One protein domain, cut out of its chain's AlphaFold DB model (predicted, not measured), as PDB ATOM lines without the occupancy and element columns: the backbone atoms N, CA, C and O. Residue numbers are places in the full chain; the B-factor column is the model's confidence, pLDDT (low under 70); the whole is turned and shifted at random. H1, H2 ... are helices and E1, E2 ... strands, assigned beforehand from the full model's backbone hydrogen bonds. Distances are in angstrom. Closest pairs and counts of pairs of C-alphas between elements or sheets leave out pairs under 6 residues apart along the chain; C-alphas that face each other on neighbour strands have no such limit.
ATOM      1  N   LYS A  21     -87.015  26.880  26.332       95.19
ATOM      2  CA  LYS A  21     -88.361  26.926  26.902       95.19
ATOM      3  C   LYS A  21     -88.315  27.518  28.305       95.19
ATOM      4  O   LYS A  21     -87.617  27.018  29.191       95.19
ATOM      5  N   ILE A  22     -89.144  28.529  28.530       95.12
ATOM      6  CA  ILE A  22     -89.577  28.905  29.872       95.12
ATOM      7  C   ILE A  22     -90.851  28.126  30.160       95.12
ATOM      8  O   ILE A  22     -91.828  28.234  29.415       95.12
ATOM      9  N   LEU A  23     -90.830  27.312  31.213       95.88
ATOM     10  CA  LEU A  23     -91.959  26.456  31.560       95.88
ATOM     11  C   LEU A  23     -92.777  27.042  32.703       95.88
ATOM     12  O   LEU A  23     -92.283  27.821  33.515       95.88
ATOM     13  N   HIS A  24     -94.024  26.602  32.800       94.25
ATOM     14  CA  HIS A  24     -94.808  26.723  34.015       94.25
ATOM     15  C   HIS A  24     -94.179  25.873  35.123       94.25
ATOM     16  O   HIS A  24     -93.772  24.736  34.891       94.25
ATOM     17  N   GLY A  25     -94.154  26.376  36.357       90.94
ATOM     18  CA  GLY A  25     -93.555  25.668  37.490       90.94
ATOM     19  C   GLY A  25     -94.253  24.376  37.940       90.94
ATOM     20  O   GLY A  25     -93.732  23.731  38.851       90.94
ATOM     21  N   GLY A  26     -95.390  24.011  37.331       85.62
ATOM     22  CA  GLY A  26     -96.128  22.763  37.562       85.62
ATOM     23  C   GLY A  26     -96.751  22.589  38.959       85.62
ATOM     24  O   GLY A  26     -96.258  21.773  39.736       85.62
ATOM     25  N   PRO A  27     -97.834  23.301  39.325       82.38
ATOM     26  CA  PRO A  27     -98.535  23.082  40.592       82.38
ATOM     27  C   PRO A  27     -99.157  21.682  40.671       82.38
ATOM     28  O   PRO A  27     -99.746  21.191  39.712       82.38
ATOM     29  N   LYS A  28     -99.062  21.030  41.841       77.50
ATOM     30  CA  LYS A  28     -99.599  19.672  42.069       77.50
ATOM     31  C   LYS A  28    -101.088  19.551  41.751       77.50
ATOM     32  O   LYS A  28    -101.541  18.488  41.351       77.50
ATOM     33  N   GLN A  29    -101.829  20.620  42.014       79.94
ATOM     34  CA  GLN A  29    -103.282  20.666  41.932       79.94
ATOM     35  C   GLN A  29    -103.791  20.796  40.492       79.94
ATOM     36  O   GLN A  29    -104.989  20.656  40.280       79.94
ATOM     37  N   ASP A  30    -102.903  21.041  39.523       80.81
ATOM     38  CA  ASP A  30    -103.256  21.206  38.115       80.81
ATOM     39  C   ASP A  30    -102.281  20.400  37.226       80.81
ATOM     40  O   ASP A  30    -101.201  20.885  36.861       80.81
ATOM     41  N   PRO A  31    -102.614  19.133  36.909       81.50
ATOM     42  CA  PRO A  31    -101.760  18.271  36.098       81.50
ATOM     43  C   PRO A  31    -101.595  18.785  34.665       81.50
ATOM     44  O   PRO A  31    -100.574  18.480  34.047       81.50
ATOM     45  N   ASP A  32    -102.522  19.606  34.164       86.12
ATOM     46  CA  ASP A  32    -102.474  20.160  32.809       86.12
ATOM     47  C   ASP A  32    -101.377  21.218  32.665       86.12
ATOM     48  O   ASP A  32    -100.962  21.537  31.556       86.12
ATOM     49  N   LYS A  33    -100.832  21.731  33.779       86.31
ATOM     50  CA  LYS A  33     -99.661  22.628  33.783       86.31
ATOM     51  C   LYS A  33     -98.325  21.895  33.731       86.31
ATOM     52  O   LYS A  33     -97.270  22.534  33.743       86.31
ATOM     53  N   LYS A  34     -98.334  20.561  33.655       87.44
ATOM     54  CA  LYS A  34     -97.128  19.741  33.497       87.44
ATOM     55  C   LYS A  34     -96.401  20.091  32.203       87.44
ATOM     56  O   LYS A  34     -96.929  19.839  31.130       87.44
ATOM     57  N   GLY A  35     -95.153  20.551  32.296       88.12
ATOM     58  CA  GLY A  35     -94.317  20.771  31.117       88.12
ATOM     59  C   GLY A  35     -94.845  21.840  30.154       88.12
ATOM     60  O   GLY A  35     -94.385  21.899  29.017       88.12
ATOM     61  N   VAL A  36     -95.806  22.666  30.582       93.75
ATOM     62  CA  VAL A  36     -96.404  23.694  29.727       93.75
ATOM     63  C   VAL A  36     -95.379  24.780  29.449       93.75
ATOM     64  O   VAL A  36     -94.866  25.409  30.375       93.75
ATOM     65  N   GLN A  37     -95.101  25.014  28.170       95.06
ATOM     66  CA  GLN A  37     -94.284  26.135  27.726       95.06
ATOM     67  C   GLN A  37     -95.084  27.434  27.825       95.06
ATOM     68  O   GLN A  37     -96.184  27.540  27.292       95.06
ATOM     69  N   LEU A  38     -94.511  28.425  28.505       94.25
ATOM     70  CA  LEU A  38     -95.088  29.762  28.655       94.25
ATOM     71  C   LEU A  38     -94.489  30.755  27.661       94.25
ATOM     72  O   LEU A  38     -95.184  31.631  27.157       94.25
ATOM     73  N   ALA A  39     -93.192  30.623  27.389       93.50
ATOM     74  CA  ALA A  39     -92.471  31.476  26.458       93.50
ATOM     75  C   ALA A  39     -91.271  30.739  25.855       93.50
ATOM     76  O   ALA A  39     -90.792  29.743  26.407       93.50
ATOM     77  N   CYS A  40     -90.781  31.262  24.733       93.25
ATOM     78  CA  CYS A  40     -89.502  30.882  24.151       93.25
ATOM     79  C   CYS A  40     -88.507  32.031  24.330       93.25
ATOM     80  O   CYS A  40     -88.794  33.166  23.948       93.25
ATOM     81  N   LEU A  41     -87.352  31.736  24.919       90.75
ATOM     82  CA  LEU A  41     -86.252  32.676  25.087       90.75
ATOM     83  C   LEU A  41     -85.249  32.453  23.952       90.75
ATOM     84  O   LEU A  41     -84.644  31.386  23.895       90.75
ATOM     85  N   VAL A  42     -85.082  33.415  23.044       87.75
ATOM     86  CA  VAL A  42     -84.244  33.259  21.839       87.75
ATOM     87  C   VAL A  42     -82.937  34.049  21.922       87.75
ATOM     88  O   VAL A  42     -82.830  35.045  22.640       87.75
ATOM     89  N   ALA A  43     -81.936  33.597  21.165       80.31
ATOM     90  CA  ALA A  43     -80.633  34.247  21.071       80.31
ATOM     91  C   ALA A  43     -80.756  35.719  20.634       80.31
ATOM     92  O   ALA A  43     -81.567  36.061  19.772       80.31
ATOM     93  N   GLY A  44     -79.941  36.597  21.226       70.50
ATOM     94  CA  GLY A  44     -79.971  38.039  20.944       70.50
ATOM     95  C   GLY A  44     -81.038  38.832  21.710       70.50
ATOM     96  O   GLY A  44     -81.057  40.055  21.603       70.50
ATOM     97  N   GLN A  45     -81.880  38.174  22.516       66.94
ATOM     98  CA  GLN A  45     -82.758  38.840  23.493       66.94
ATOM     99  C   GLN A  45     -82.213  38.795  24.938       66.94
ATOM    100  O   GLN A  45     -82.862  39.246  25.879       66.94
ATOM    101  N   GLU A  46     -80.988  38.296  25.108       64.81
ATOM    102  CA  GLU A  46     -80.300  38.138  26.389       64.81
ATOM    103  C   GLU A  46     -79.993  39.503  27.031       64.81
ATOM    104  O   GLU A  46     -79.076  40.211  26.624       64.81
ATOM    105  N   GLY A  47     -80.748  39.883  28.063       62.81
ATOM    106  CA  GLY A  47     -80.511  41.120  28.809       62.81
ATOM    107  C   GLY A  47     -81.333  41.205  30.093       62.81
ATOM    108  O   GLY A  47     -82.157  40.334  30.373       62.81
ATOM    109  N   GLU A  48     -81.141  42.274  30.874       55.66
ATOM    110  CA  GLU A  48     -81.878  42.522  32.131       55.66
ATOM    111  C   GLU A  48     -83.406  42.564  31.949       55.66
ATOM    112  O   GLU A  48     -84.163  42.371  32.899       55.66
ATOM    113  N   GLN A  49     -83.868  42.776  30.716       58.22
ATOM    114  CA  GLN A  49     -85.282  42.807  30.349       58.22
ATOM    115  C   GLN A  49     -85.918  41.407  30.260       58.22
ATOM    116  O   GLN A  49     -87.141  41.306  30.250       58.22
ATOM    117  N   GLN A  50     -85.124  40.328  30.242       75.00
ATOM    118  CA  GLN A  50     -85.594  38.948  30.033       75.00
ATOM    119  C   GLN A  50     -85.455  38.050  31.275       75.00
ATOM    120  O   GLN A  50     -85.207  36.845  31.198       75.00
ATOM    121  N   VAL A  51     -85.643  38.665  32.442       88.81
ATOM    122  CA  VAL A  51     -85.719  37.997  33.753       88.81
ATOM    123  C   VAL A  51     -87.164  37.680  34.166       88.81
ATOM    124  O   VAL A  51     -87.397  37.145  35.248       88.81
ATOM    125  N   THR A  52     -88.141  38.030  33.322       91.50
ATOM    126  CA  THR A  52     -89.574  37.784  33.522       91.50
ATOM    127  C   THR A  52     -90.191  37.064  32.318       91.50
ATOM    128  O   THR A  52     -89.675  37.139  31.204       91.50
ATOM    129  N   ALA A  53     -91.303  36.366  32.534       91.75
ATOM    130  CA  ALA A  53     -92.084  35.703  31.491       91.75
ATOM    131  C   ALA A  53     -93.591  35.862  31.751       91.75
ATOM    132  O   ALA A  53     -93.989  36.051  32.907       91.75
ATOM    133  N   PRO A  54     -94.435  35.780  30.704       92.31
ATOM    134  CA  PRO A  54     -95.880  35.774  30.875       92.31
ATOM    135  C   PRO A  54     -96.306  34.546  31.679       92.31
ATOM    136  O   PRO A  54     -95.883  33.423  31.407       92.31
ATOM    137  N   PHE A  55     -97.170  34.761  32.662       91.56
ATOM    138  CA  PHE A  55     -97.721  33.715  33.504       91.56
ATOM    139  C   PHE A  55     -99.244  33.886  33.618       91.56
ATOM    140  O   PHE A  55     -99.708  34.953  34.040       91.56
ATOM    141  N   PRO A  56    -100.036  32.875  33.218       89.94
ATOM    142  CA  PRO A  56    -101.487  32.937  33.308       89.94
ATOM    143  C   PRO A  56    -101.936  32.824  34.769       89.94
ATOM    144  O   PRO A  56    -101.533  31.924  35.499       89.94
ATOM    145  N   MET A  63     -96.614  39.520  33.776       90.06
ATOM    146  CA  MET A  63     -95.174  39.281  33.657       90.06
ATOM    147  C   MET A  63     -94.606  38.991  35.045       90.06
ATOM    148  O   MET A  63     -94.627  39.857  35.918       90.06
ATOM    149  N   MET A  64     -94.100  37.779  35.255       90.38
ATOM    150  CA  MET A  64     -93.551  37.335  36.538       90.38
ATOM    151  C   MET A  64     -92.073  36.990  36.409       90.38
ATOM    152  O   MET A  64     -91.653  36.472  35.376       90.38
ATOM    153  N   THR A  65     -91.291  37.252  37.459       92.69
ATOM    154  CA  THR A  65     -89.880  36.842  37.533       92.69
ATOM    155  C   THR A  65     -89.749  35.338  37.325       92.69
ATOM    156  O   THR A  65     -90.478  34.556  37.937       92.69
ATOM    157  N   ILE A  66     -88.814  34.941  36.465       93.75
ATOM    158  CA  ILE A  66     -88.530  33.540  36.167       93.75
ATOM    159  C   ILE A  66     -87.694  32.965  37.307       93.75
ATOM    160  O   ILE A  66     -86.602  33.448  37.601       93.75
ATOM    161  N   ALA A  67     -88.203  31.922  37.955       94.81
ATOM    162  CA  ALA A  67     -87.511  31.257  39.043       94.81
ATOM    163  C   ALA A  67     -86.390  30.337  38.529       94.81
ATOM    164  O   ALA A  67     -86.524  29.625  37.526       94.81
ATOM    165  N   LEU A  68     -85.277  30.333  39.263       95.44
ATOM    166  CA  LEU A  68     -84.155  29.432  39.032       95.44
ATOM    167  C   LEU A  68     -84.481  28.035  39.566       95.44
ATOM    168  O   LEU A  68     -84.876  27.887  40.715       95.44
ATOM    169  N   GLN A  69     -84.255  27.001  38.763       95.75
ATOM    170  CA  GLN A  69     -84.256  25.613  39.222       95.75
ATOM    171  C   GLN A  69     -83.022  24.916  38.656       95.75
ATOM    172  O   GLN A  69     -82.752  24.984  37.453       95.75
ATOM    173  N   CYS A  70     -82.261  24.285  39.541       97.19
ATOM    174  CA  CYS A  70     -81.022  23.615  39.193       97.19
ATOM    175  C   CYS A  70     -81.217  22.112  39.229       97.19
ATOM    176  O   CYS A  70     -82.055  21.599  39.963       97.19
ATOM    177  N   CYS A  71     -80.438  21.411  38.424       97.00
ATOM    178  CA  CYS A  71     -80.551  19.983  38.271       97.00
ATOM    179  C   CYS A  71     -79.185  19.320  38.146       97.00
ATOM    180  O   CYS A  71     -78.332  19.769  37.368       97.00
ATOM    181  N   LYS A  72     -79.009  18.211  38.866       96.06
ATOM    182  CA  LYS A  72     -77.907  17.282  38.620       96.06
ATOM    183  C   LYS A  72     -78.298  16.352  37.485       96.06
ATOM    184  O   LYS A  72     -79.355  15.726  37.531       96.06
ATOM    185  N   LYS A  73     -77.445  16.282  36.466       92.88
ATOM    186  CA  LYS A  73     -77.708  15.494  35.265       92.88
ATOM    187  C   LYS A  73     -77.929  14.021  35.620       92.88
ATOM    188  O   LYS A  73     -77.191  13.481  36.436       92.88
ATOM    189  N   SER A  74     -78.928  13.395  35.002       90.38
ATOM    190  CA  SER A  74     -79.152  11.955  35.155       90.38
ATOM    191  C   SER A  74     -77.985  11.149  34.577       90.38
ATOM    192  O   SER A  74     -77.517  11.446  33.473       90.38
ATOM    193  N   ASP A  75     -77.567  10.098  35.284       87.56
ATOM    194  CA  ASP A  75     -76.601   9.114  34.773       87.56
ATOM    195  C   ASP A  75     -77.222   8.204  33.700       87.56
ATOM    196  O   ASP A  75     -76.514   7.592  32.899       87.56
ATOM    197  N   THR A  76     -78.555   8.146  33.639       88.44
ATOM    198  CA  THR A  76     -79.291   7.392  32.624       88.44
ATOM    199  C   THR A  76     -79.536   8.270  31.393       88.44
ATOM    200  O   THR A  76     -80.175   9.322  31.508       88.44
ATOM    201  N   PRO A  77     -79.107   7.855  30.185       84.06
ATOM    202  CA  PRO A  77     -79.431   8.567  28.953       84.06
ATOM    203  C   PRO A  77     -80.946   8.735  28.779       84.06
ATOM    204  O   PRO A  77     -81.696   7.764  28.813       84.06
ATOM    205  N   GLY A  78     -81.400   9.978  28.609       79.50
ATOM    206  CA  GLY A  78     -82.830  10.302  28.500       79.50
ATOM    207  C   GLY A  78     -83.595  10.314  29.829       79.50
ATOM    208  O   GLY A  78     -84.795  10.581  29.827       79.50
ATOM    209  N   GLY A  79     -82.923  10.068  30.957       86.81
ATOM    210  CA  GLY A  79     -83.509  10.178  32.288       86.81
ATOM    211  C   GLY A  79     -83.852  11.620  32.672       86.81
ATOM    212  O   GLY A  79     -83.285  12.591  32.156       86.81
ATOM    213  N   LEU A  80     -84.790  11.762  33.610       88.44
ATOM    214  CA  LEU A  80     -85.037  13.041  34.270       88.44
ATOM    215  C   LEU A  80     -83.869  13.359  35.200       88.44
ATOM    216  O   LEU A  80     -83.394  12.495  35.939       88.44
ATOM    217  N   ASP A  81     -83.407  14.603  35.133       93.19
ATOM    218  CA  ASP A  81     -82.365  15.089  36.024       93.19
ATOM    219  C   ASP A  81     -82.880  15.142  37.479       93.19
ATOM    220  O   ASP A  81     -84.081  15.248  37.726       93.19
ATOM    221  N   THR A  82     -81.991  15.082  38.467       94.69
ATOM    222  CA  THR A  82     -82.384  15.270  39.871       94.69
ATOM    223  C   THR A  82     -82.568  16.754  40.162       94.69
ATOM    224  O   THR A  82     -81.654  17.539  39.914       94.69
ATOM    225  N   CYS A  83     -83.726  17.130  40.702       94.62
ATOM    226  CA  CYS A  83     -84.112  18.516  40.947       94.62
ATOM    227  C   CYS A  83     -83.555  19.117  42.239       94.62
ATOM    228  O   CYS A  83     -83.591  18.501  43.296       94.62
ATOM    229  N   PHE A  84     -83.163  20.388  42.153       94.00
ATOM    230  CA  PHE A  84     -82.731  21.232  43.263       94.00
ATOM    231  C   PHE A  84     -83.348  22.632  43.116       94.00
ATOM    232  O   PHE A  84     -82.825  23.507  42.417       94.00
ATOM    233  N   ARG A  85     -84.487  22.855  43.785       92.00
ATOM    234  CA  ARG A  85     -85.056  24.204  43.999       92.00
ATOM    235  C   ARG A  85     -84.574  24.843  45.300       92.00
ATOM    236  O   ARG A  85     -84.652  26.060  45.452       92.00
ATOM    237  N   TRP A  86     -84.042  24.035  46.211       92.44
ATOM    238  CA  TRP A  86     -83.395  24.481  47.431       92.44
ATOM    239  C   TRP A  86     -82.204  23.584  47.767       92.44
ATOM    240  O   TRP A  86     -82.166  22.422  47.371       92.44
ATOM    241  N   ILE A  87     -81.241  24.142  48.494       90.56
ATOM    242  CA  ILE A  87     -80.075  23.451  49.042       90.56
ATOM    243  C   ILE A  87     -79.973  23.830  50.523       90.56
ATOM    244  O   ILE A  87     -80.095  24.999  50.876       90.56
ATOM    245  N   GLY A  88     -79.741  22.860  51.408       86.62
ATOM    246  CA  GLY A  88     -79.511  23.133  52.831       86.62
ATOM    247  C   GLY A  88     -80.782  23.136  53.680       86.62
ATOM    248  O   GLY A  88     -81.195  22.083  54.140       86.62
ATOM    249  N   SER A  89     -81.370  24.293  53.984       80.19
ATOM    250  CA  SER A  89     -82.576  24.393  54.831       80.19
ATOM    251  C   SER A  89     -83.558  25.408  54.265       80.19
ATOM    252  O   SER A  89     -83.159  26.438  53.736       80.19
ATOM    253  N   MET A  90     -84.858  25.130  54.369       72.75
ATOM    254  CA  MET A  90     -85.889  26.071  53.930       72.75
ATOM    255  C   MET A  90     -86.189  27.125  55.010       72.75
ATOM    256  O   MET A  90     -86.245  26.770  56.187       72.75
ATOM    257  N   PRO A  91     -86.484  28.384  54.625       66.75
ATOM    258  CA  PRO A  91     -86.597  28.882  53.249       66.75
ATOM    259  C   PRO A  91     -85.319  29.486  52.653       66.75
ATOM    260  O   PRO A  91     -85.300  29.738  51.450       66.75
ATOM    261  N   ASP A  92     -84.278  29.701  53.455       76.75
ATOM    262  CA  ASP A  92     -83.059  30.418  53.044       76.75
ATOM    263  C   ASP A  92     -82.270  29.683  51.950       76.75
ATOM    264  O   ASP A  92     -81.540  30.290  51.172       76.75
ATOM    265  N   GLY A  93     -82.470  28.371  51.844       87.06
ATOM    266  CA  GLY A  93     -81.841  27.508  50.857       87.06
ATOM    267  C   GLY A  93     -82.400  27.606  49.440       87.06
ATOM    268  O   GLY A  93     -81.877  26.931  48.559       87.06
ATOM    269  N   CYS A  94     -83.464  28.376  49.189       93.31
ATOM    270  CA  CYS A  94     -84.063  28.476  47.856       93.31
ATOM    271  C   CYS A  94     -83.089  29.096  46.841       93.31
ATOM    272  O   CYS A  94     -82.727  30.268  46.950       93.31
ATOM    273  N   VAL A  95     -82.714  28.331  45.811       93.44
ATOM    274  CA  VAL A  95     -81.604  28.683  44.902       93.44
ATOM    275  C   VAL A  95     -81.847  29.981  44.125       93.44
ATOM    276  O   VAL A  95     -80.915  30.724  43.830       93.44
ATOM    277  N   GLY A  96     -83.113  30.289  43.837       91.56
ATOM    278  CA  GLY A  96     -83.556  31.513  43.175       91.56
ATOM    279  C   GLY A  96     -84.260  32.524  44.084       91.56
ATOM    280  O   GLY A  96     -84.943  33.407  43.575       91.56
ATOM    281  N   GLY A  97     -84.147  32.402  45.411       90.25
ATOM    282  CA  GLY A  97     -84.957  33.174  46.367       90.25
ATOM    283  C   GLY A  97     -86.355  32.577  46.573       90.25
ATOM    284  O   GLY A  97     -86.680  31.534  46.011       90.25
ATOM    285  N   ARG A  98     -87.204  33.186  47.401       86.69
ATOM    286  CA  ARG A  98     -88.534  32.633  47.724       86.69
ATOM    287  C   ARG A  98     -89.588  33.153  46.744       86.69
ATOM    288  O   ARG A  98     -89.695  34.355  46.557       86.69
ATOM    289  N   GLY A  99     -90.377  32.262  46.140       79.31
ATOM    290  CA  GLY A  99     -91.486  32.621  45.245       79.31
ATOM    291  C   GLY A  99     -92.758  33.102  45.961       79.31
ATOM    292  O   GLY A  99     -92.874  33.019  47.187       79.31
ATOM    293  N   GLY A 100     -93.744  33.543  45.172       69.75
ATOM    294  CA  GLY A 100     -95.063  34.013  45.622       69.75
ATOM    295  C   GLY A 100     -95.232  35.540  45.595       69.75
ATOM    296  O   GLY A 100     -94.287  36.272  45.325       69.75
ATOM    297  N   VAL A 101     -96.447  36.017  45.895       54.69
ATOM    298  CA  VAL A 101     -96.880  37.433  45.763       54.69
ATOM    299  C   VAL A 101     -96.016  38.433  46.553       54.69
ATOM    300  O   VAL A 101     -95.908  39.590  46.167       54.69
ATOM    301  N   SER A 102     -95.375  37.989  47.634       52.25
ATOM    302  CA  SER A 102     -94.491  38.797  48.486       52.25
ATOM    303  C   SER A 102     -93.045  38.279  48.510       52.25
ATOM    304  O   SER A 102     -92.334  38.513  49.482       52.25
ATOM    305  N   GLY A 103     -92.664  37.435  47.550       60.75
ATOM    306  CA  GLY A 103     -91.391  36.724  47.569       60.75
ATOM    307  C   GLY A 103     -90.276  37.474  46.838       60.75
ATOM    308  O   GLY A 103     -90.464  37.904  45.701       60.75
ATOM    309  N   ASP A 104     -89.102  37.571  47.461       78.00
ATOM    310  CA  ASP A 104     -87.894  38.160  46.874       78.00
ATOM    311  C   ASP A 104     -87.209  37.177  45.906       78.00
ATOM    312  O   ASP A 104     -86.092  36.702  46.143       78.00
ATOM    313  N   LEU A 105     -87.890  36.818  44.812       89.38
ATOM    314  CA  LEU A 105     -87.247  36.072  43.729       89.38
ATOM    315  C   LEU A 105     -86.074  36.885  43.177       89.38
ATOM    316  O   LEU A 105     -86.232  38.017  42.711       89.38
ATOM    317  N   ARG A 106     -84.893  36.267  43.184       91.00
ATOM    318  CA  ARG A 106     -83.694  36.830  42.571       91.00
ATOM    319  C   ARG A 106     -83.872  36.834  41.055       91.00
ATOM    320  O   ARG A 106     -84.324  35.857  40.462       91.00
ATOM    321  N   LYS A 107     -83.498  37.945  40.424       91.62
ATOM    322  CA  LYS A 107     -83.532  38.100  38.968       91.62
ATOM    323  C   LYS A 107     -82.244  37.544  38.376       91.62
ATOM    324  O   LYS A 107     -81.159  37.997  38.733       91.62
ATOM    325  N   PHE A 108     -82.373  36.603  37.451       91.75
ATOM    326  CA  PHE A 108     -81.251  36.055  36.700       91.75
ATOM    327  C   PHE A 108     -81.512  36.241  35.217       91.75
ATOM    328  O   PHE A 108     -82.610  35.954  34.760       91.75
ATOM    329  N   THR A 109     -80.505  36.665  34.458       91.62
ATOM    330  CA  THR A 109     -80.489  36.390  33.017       91.62
ATOM    331  C   THR A 109     -80.284  34.891  32.797       91.62
ATOM    332  O   THR A 109     -79.850  34.183  33.708       91.62
ATOM    333  N   TYR A 110     -80.531  34.388  31.587       91.19
ATOM    334  CA  TYR A 110     -80.287  32.973  31.293       91.19
ATOM    335  C   TYR A 110     -78.833  32.554  31.562       91.19
ATOM    336  O   TYR A 110     -78.585  31.526  32.192       91.19
ATOM    337  N   GLU A 111     -77.862  33.383  31.171       90.50
ATOM    338  CA  GLU A 111     -76.448  33.129  31.463       90.50
ATOM    339  C   GLU A 111     -76.155  33.128  32.963       90.50
ATOM    340  O   GLU A 111     -75.472  32.226  33.459       90.50
ATOM    341  N   ALA A 112     -76.704  34.093  33.703       92.56
ATOM    342  CA  ALA A 112     -76.552  34.132  35.149       92.56
ATOM    343  C   ALA A 112     -77.188  32.900  35.810       92.56
ATOM    344  O   ALA A 112     -76.593  32.337  36.719       92.56
ATOM    345  N   ALA A 113     -78.335  32.430  35.316       94.50
ATOM    346  CA  ALA A 113     -79.014  31.233  35.802       94.50
ATOM    347  C   ALA A 113     -78.179  29.960  35.569       94.50
ATOM    348  O   ALA A 113     -77.984  29.161  36.487       94.50
ATOM    349  N   VAL A 114     -77.619  29.787  34.364       94.75
ATOM    350  CA  VAL A 114     -76.709  28.669  34.046       94.75
ATOM    351  C   VAL A 114     -75.473  28.700  34.947       94.75
ATOM    352  O   VAL A 114     -75.075  27.673  35.504       94.75
ATOM    353  N   ARG A 115     -74.869  29.881  35.105       95.62
ATOM    354  CA  ARG A 115     -73.689  30.084  35.950       95.62
ATOM    355  C   ARG A 115     -73.993  29.799  37.418       95.62
ATOM    356  O   ARG A 115     -73.210  29.103  38.056       95.62
ATOM    357  N   GLU A 116     -75.119  30.288  37.926       96.06
ATOM    358  CA  GLU A 116     -75.533  30.091  39.314       96.06
ATOM    359  C   GLU A 116     -75.727  28.604  39.614       96.06
ATOM    360  O   GLU A 116     -75.140  28.102  40.567       96.06
ATOM    361  N   CYS A 117     -76.438  27.854  38.762       97.62
ATOM    362  CA  CYS A 117     -76.574  26.410  38.959       97.62
ATOM    363  C   CYS A 117     -75.222  25.696  38.963       97.62
ATOM    364  O   CYS A 117     -74.966  24.859  39.831       97.62
ATOM    365  N   ARG A 118     -74.321  26.056  38.044       97.62
ATOM    366  CA  ARG A 118     -72.973  25.484  38.018       97.62
ATOM    367  C   ARG A 118     -72.243  25.717  39.343       97.62
ATOM    368  O   ARG A 118     -71.675  24.770  39.883       97.62
ATOM    369  N   LEU A 119     -72.247  26.953  39.845       97.19
ATOM    370  CA  LEU A 119     -71.576  27.325  41.092       97.19
ATOM    371  C   LEU A 119     -72.201  26.631  42.305       97.19
ATOM    372  O   LEU A 119     -71.469  26.093  43.130       97.19
ATOM    373  N   LEU A 120     -73.533  26.582  42.377       95.88
ATOM    374  CA  LEU A 120     -74.262  25.919  43.455       95.88
ATOM    375  C   LEU A 120     -73.963  24.421  43.518       95.88
ATOM    376  O   LEU A 120     -73.696  23.909  44.599       95.88
ATOM    377  N   GLY A 121     -73.945  23.726  42.378       96.19
ATOM    378  CA  GLY A 121     -73.595  22.305  42.357       96.19
ATOM    379  C   GLY A 121     -72.161  22.050  42.822       96.19
ATOM    380  O   GLY A 121     -71.920  21.164  43.641       96.19
ATOM    381  N   ILE A 122     -71.206  22.863  42.350       96.94
ATOM    382  CA  ILE A 122     -69.801  22.753  42.771       96.94
ATOM    383  C   ILE A 122     -69.680  22.982  44.280       96.94
ATOM    384  O   ILE A 122     -68.989  22.224  44.953       96.94
ATOM    385  N   ALA A 123     -70.364  23.993  44.817       95.44
ATOM    386  CA  ALA A 123     -70.340  24.290  46.244       95.44
ATOM    387  C   ALA A 123     -71.034  23.209  47.092       95.44
ATOM    388  O   ALA A 123     -70.590  22.939  48.205       95.44
ATOM    389  N   HIS A 124     -72.109  22.598  46.586       93.56
ATOM    390  CA  HIS A 124     -72.918  21.644  47.343       93.56
ATOM    391  C   HIS A 124     -72.375  20.210  47.307       93.56
ATOM    392  O   HIS A 124     -72.276  19.571  48.352       93.56
ATOM    393  N   GLU A 125     -72.030  19.703  46.123       94.62
ATOM    394  CA  GLU A 125     -71.650  18.298  45.899       94.62
ATOM    395  C   GLU A 125     -70.306  18.156  45.161       94.62
ATOM    396  O   GLU A 125     -69.928  17.056  44.762       94.62
ATOM    397  N   GLY A 126     -69.575  19.250  44.917       94.38
ATOM    398  CA  GLY A 126     -68.309  19.214  44.173       94.38
ATOM    399  C   GLY A 126     -68.467  18.975  42.666       94.38
ATOM    400  O   GLY A 126     -67.467  18.835  41.963       94.38
ATOM    401  N   THR A 127     -69.699  18.949  42.142       94.06
ATOM    402  CA  THR A 127     -69.989  18.699  40.721       94.06
ATOM    403  C   THR A 127     -70.951  19.744  40.157       94.06
ATOM    404  O   THR A 127     -71.885  20.152  40.835       94.06
ATOM    405  N   PRO A 128     -70.755  20.229  38.920       96.31
ATOM    406  CA  PRO A 128     -71.575  21.312  38.389       96.31
ATOM    407  C   PRO A 128     -73.020  20.866  38.139       96.31
ATOM    408  O   PRO A 128     -73.257  19.887  37.431       96.31
ATOM    409  N   TYR A 129     -73.990  21.635  38.638       97.38
ATOM    410  CA  TYR A 129     -75.381  21.488  38.208       97.38
ATOM    411  C   TYR A 129     -75.636  22.250  36.911       97.38
ATOM    412  O   TYR A 129     -74.847  23.084  36.463       97.38
ATOM    413  N   THR A 130     -76.774  21.945  36.303       96.44
ATOM    414  CA  THR A 130     -77.272  22.569  35.077       96.44
ATOM    415  C   THR A 130     -78.691  23.080  35.294       96.44
ATOM    416  O   THR A 130     -79.305  22.782  36.315       96.44
ATOM    417  N   LEU A 131     -79.237  23.840  34.347       96.38
ATOM    418  CA  LEU A 131     -80.682  24.065  34.324       96.38
ATOM    419  C   LEU A 131     -81.413  22.757  34.014       96.38
ATOM    420  O   LEU A 131     -80.915  21.905  33.281       96.38
ATOM    421  N   CYS A 132     -82.614  22.608  34.553       96.50
ATOM    422  CA  CYS A 132     -83.372  21.365  34.464       96.50
ATOM    423  C   CYS A 132     -83.881  21.048  33.056       96.50
ATOM    424  O   CYS A 132     -84.230  21.947  32.287       96.50
ATOM    425  N   ASN A 133     -83.967  19.755  32.728       94.62
ATOM    426  CA  ASN A 133     -84.621  19.246  31.514       94.62
ATOM    427  C   ASN A 133     -86.139  19.032  31.668       94.62
ATOM    428  O   ASN A 133     -86.746  18.356  30.843       94.62
ATOM    429  N   HIS A 134     -86.746  19.562  32.727       93.56
ATOM    430  CA  HIS A 134     -88.177  19.499  33.013       93.56
ATOM    431  C   HIS A 134     -88.534  20.555  34.074       93.56
ATOM    432  O   HIS A 134     -87.656  21.235  34.611       93.56
ATOM    433  N   ASP A 135     -89.820  20.717  34.379       92.88
ATOM    434  CA  ASP A 135     -90.254  21.479  35.549       92.88
ATOM    435  C   ASP A 135     -90.087  20.647  36.834       92.88
ATOM    436  O   ASP A 135     -90.646  19.557  36.957       92.88
ATOM    437  N   CYS A 136     -89.349  21.175  37.816       94.00
ATOM    438  CA  CYS A 136     -89.126  20.541  39.123       94.00
ATOM    439  C   CYS A 136     -90.325  20.684  40.065       94.00
ATOM    440  O   CYS A 136     -90.192  21.129  41.209       94.00
ATOM    441  N   ARG A 137     -91.524  20.410  39.550       90.06
ATOM    442  CA  ARG A 137     -92.788  20.506  40.285       90.06
ATOM    443  C   ARG A 137     -92.669  19.983  41.708       90.06
ATOM    444  O   ARG A 137     -92.108  18.923  41.954       90.06
ATOM    445  N   ASN A 138     -93.303  20.689  42.632       83.75
ATOM    446  CA  ASN A 138     -93.483  20.246  44.017       83.75
ATOM    447  C   ASN A 138     -92.198  20.097  44.845       83.75
ATOM    448  O   ASN A 138     -92.282  19.650  45.980       83.75
ATOM    449  N   GLU A 139     -91.062  20.593  44.354       85.19
ATOM    450  CA  GLU A 139     -89.789  20.629  45.094       85.19
ATOM    451  C   GLU A 139     -89.642  21.879  45.993       85.19
ATOM    452  O   GLU A 139     -88.541  22.299  46.334       85.19
ATOM    453  N   GLY A 140     -90.754  22.528  46.370       86.81
ATOM    454  CA  GLY A 140     -90.762  23.663  47.302       86.81
ATOM    455  C   GLY A 140     -90.534  25.051  46.678       86.81
ATOM    456  O   GLY A 140     -90.820  25.291  45.502       86.81
ATOM    457  N   CYS A 141     -90.113  26.005  47.520       90.25
ATOM    458  CA  CYS A 141     -89.807  27.417  47.204       90.25
ATOM    459  C   CYS A 141     -90.905  28.243  46.512       90.25
ATOM    460  O   CYS A 141     -90.651  29.370  46.090       90.25
ATOM    461  N   LYS A 142     -92.133  27.714  46.427       90.00
ATOM    462  CA  LYS A 142     -93.278  28.302  45.709       90.00
ATOM    463  C   LYS A 142     -93.061  28.514  44.205       90.00
ATOM    464  O   LYS A 142     -93.851  29.196  43.564       90.00
ATOM    465  N   TYR A 143     -92.054  27.886  43.598       92.00
ATOM    466  CA  TYR A 143     -91.795  28.062  42.158       92.00
ATOM    467  C   TYR A 143     -92.883  27.451  41.274       92.00
ATOM    468  O   TYR A 143     -92.996  27.809  40.111       92.00
ATOM    469  N   ASN A 144     -93.728  26.579  41.830       90.69
ATOM    470  CA  ASN A 144     -94.929  26.070  41.168       90.69
ATOM    471  C   ASN A 144     -95.889  27.179  40.696       90.69
ATOM    472  O   ASN A 144     -96.628  26.971  39.738       90.69
ATOM    473  N   GLU A 145     -95.885  28.328  41.372       89.12
ATOM    474  CA  GLU A 145     -96.781  29.466  41.127       89.12
ATOM    475  C   GLU A 145     -96.172  30.498  40.161       89.12
ATOM    476  O   GLU A 145     -96.632  31.634  40.099       89.12
ATOM    477  N   GLY A 146     -95.110  30.135  39.437       91.50
ATOM    478  CA  GLY A 146     -94.438  31.043  38.517       91.50
ATOM    479  C   GLY A 146     -93.745  30.339  37.351       91.50
ATOM    480  O   GLY A 146     -93.736  29.105  37.265       91.50
ATOM    481  N   PRO A 147     -93.177  31.126  36.424       94.56
ATOM    482  CA  PRO A 147     -92.356  30.608  35.342       94.56
ATOM    483  C   PRO A 147     -90.999  30.122  35.867       94.56
ATOM    484  O   PRO A 147     -90.463  30.678  36.824       94.56
ATOM    485  N   VAL A 148     -90.414  29.110  35.225       95.56
ATOM    486  CA  VAL A 148     -89.111  28.534  35.593       95.56
ATOM    487  C   VAL A 148     -88.176  28.404  34.393       95.56
ATOM    488  O   VAL A 148     -88.604  28.065  33.285       95.56
ATOM    489  N   TYR A 149     -86.881  28.634  34.622       95.75
ATOM    490  CA  TYR A 149     -85.846  28.384  33.617       95.75
ATOM    491  C   TYR A 149     -85.665  26.883  33.361       95.75
ATOM    492  O   TYR A 149     -85.727  26.060  34.281       95.75
ATOM    493  N   THR A 150     -85.385  26.524  32.107       95.06
ATOM    494  CA  THR A 150     -85.003  25.161  31.711       95.06
ATOM    495  C   THR A 150     -83.895  25.179  30.661       95.06
ATOM    496  O   THR A 150     -83.560  26.225  30.106       95.06
ATOM    497  N   ARG A 151     -83.321  24.008  30.373       93.69
ATOM    498  CA  ARG A 151     -82.423  23.797  29.223       93.69
ATOM    499  C   ARG A 151     -83.113  23.143  28.023       93.69
ATOM    500  O   ARG A 151     -82.427  22.652  27.130       93.69
ATOM    501  N   LEU A 152     -84.443  23.053  28.028       94.38
ATOM    502  CA  LEU A 152     -85.181  22.447  26.924       94.38
ATOM    503  C   LEU A 152     -85.188  23.403  25.726       94.38
ATOM    504  O   LEU A 152     -85.476  24.581  25.932       94.38
ATOM    505  N   PRO A 153     -84.896  22.933  24.501       93.00
ATOM    506  CA  PRO A 153     -85.018  23.760  23.303       93.00
ATOM    507  C   PRO A 153     -86.484  24.113  23.056       93.00
ATOM    508  O   PRO A 153     -87.347  23.306  23.409       93.00
ATOM    509  N   CYS A 154     -86.777  25.273  22.463       91.31
ATOM    510  CA  CYS A 154     -88.137  25.561  21.993       91.31
ATOM    511  C   CYS A 154     -88.555  24.610  20.861       91.31
ATOM    512  O   CYS A 154     -87.715  23.919  20.281       91.31
TER     513      CYS A 154
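This is residues 21 to 56 and 63 to 154 of the 155 residues of the protein "Hypothetical protein" of Calcidiscus leptoporus (UniProt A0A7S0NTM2). Little regular structure: a rounded, mostly loop-built body has the strand pairs E1-E2 and E3-E4 near one end, and toward the other the hairpin E5-E6, whose E5 packs on the lone helix H1. Residues 126 to 154 run between, pairing briefly with E5 and E1. Of 128 printed residues, 39 are in named elements, in the order E1 E2 E3 E4 E5 E6 H1; the class is mixed, the three sheets antiparallel. It is compact, radius of gyration 13.4 A, spanning 36 by 32 by 29 A.

E1, residues 21 to 24, and E2, residues 37 to 41, form a hairpin; N 22 and O 39 are 2.9 A apart. E3, residues 52 to 56, is antiparallel to E4, residues 63 to 65; N 53 and O 64 are 2.9 A apart. The closest C-alphas of E2 and E3, Leu 38 and Pro 54, are 6.5 A apart. E5, residues 70 to 72, and E6, residues 82 to 84, form a hairpin; N 84 and O 70 are 2.7 A apart. In H1, residues 110 to 125, every O i to N i+4 pair is within hydrogen-bond range; its Cys 117 and Cys 70 of E5 have the closest C-alphas, 5.3 A.

E1 begins at C-alpha 21 (-88.361, 26.926, 26.902); H1, 22.4 A long, ends at C-alpha 125 (-71.650, 18.298, 45.899).

Residues 57 to 62 are cut out, C-alphas 56 and 63 being 9.0 A apart. Links E1 to E2 and E6 to H1 are long. pLDDT is under 70 at residues 45 to 49, 91 and 100 to 103.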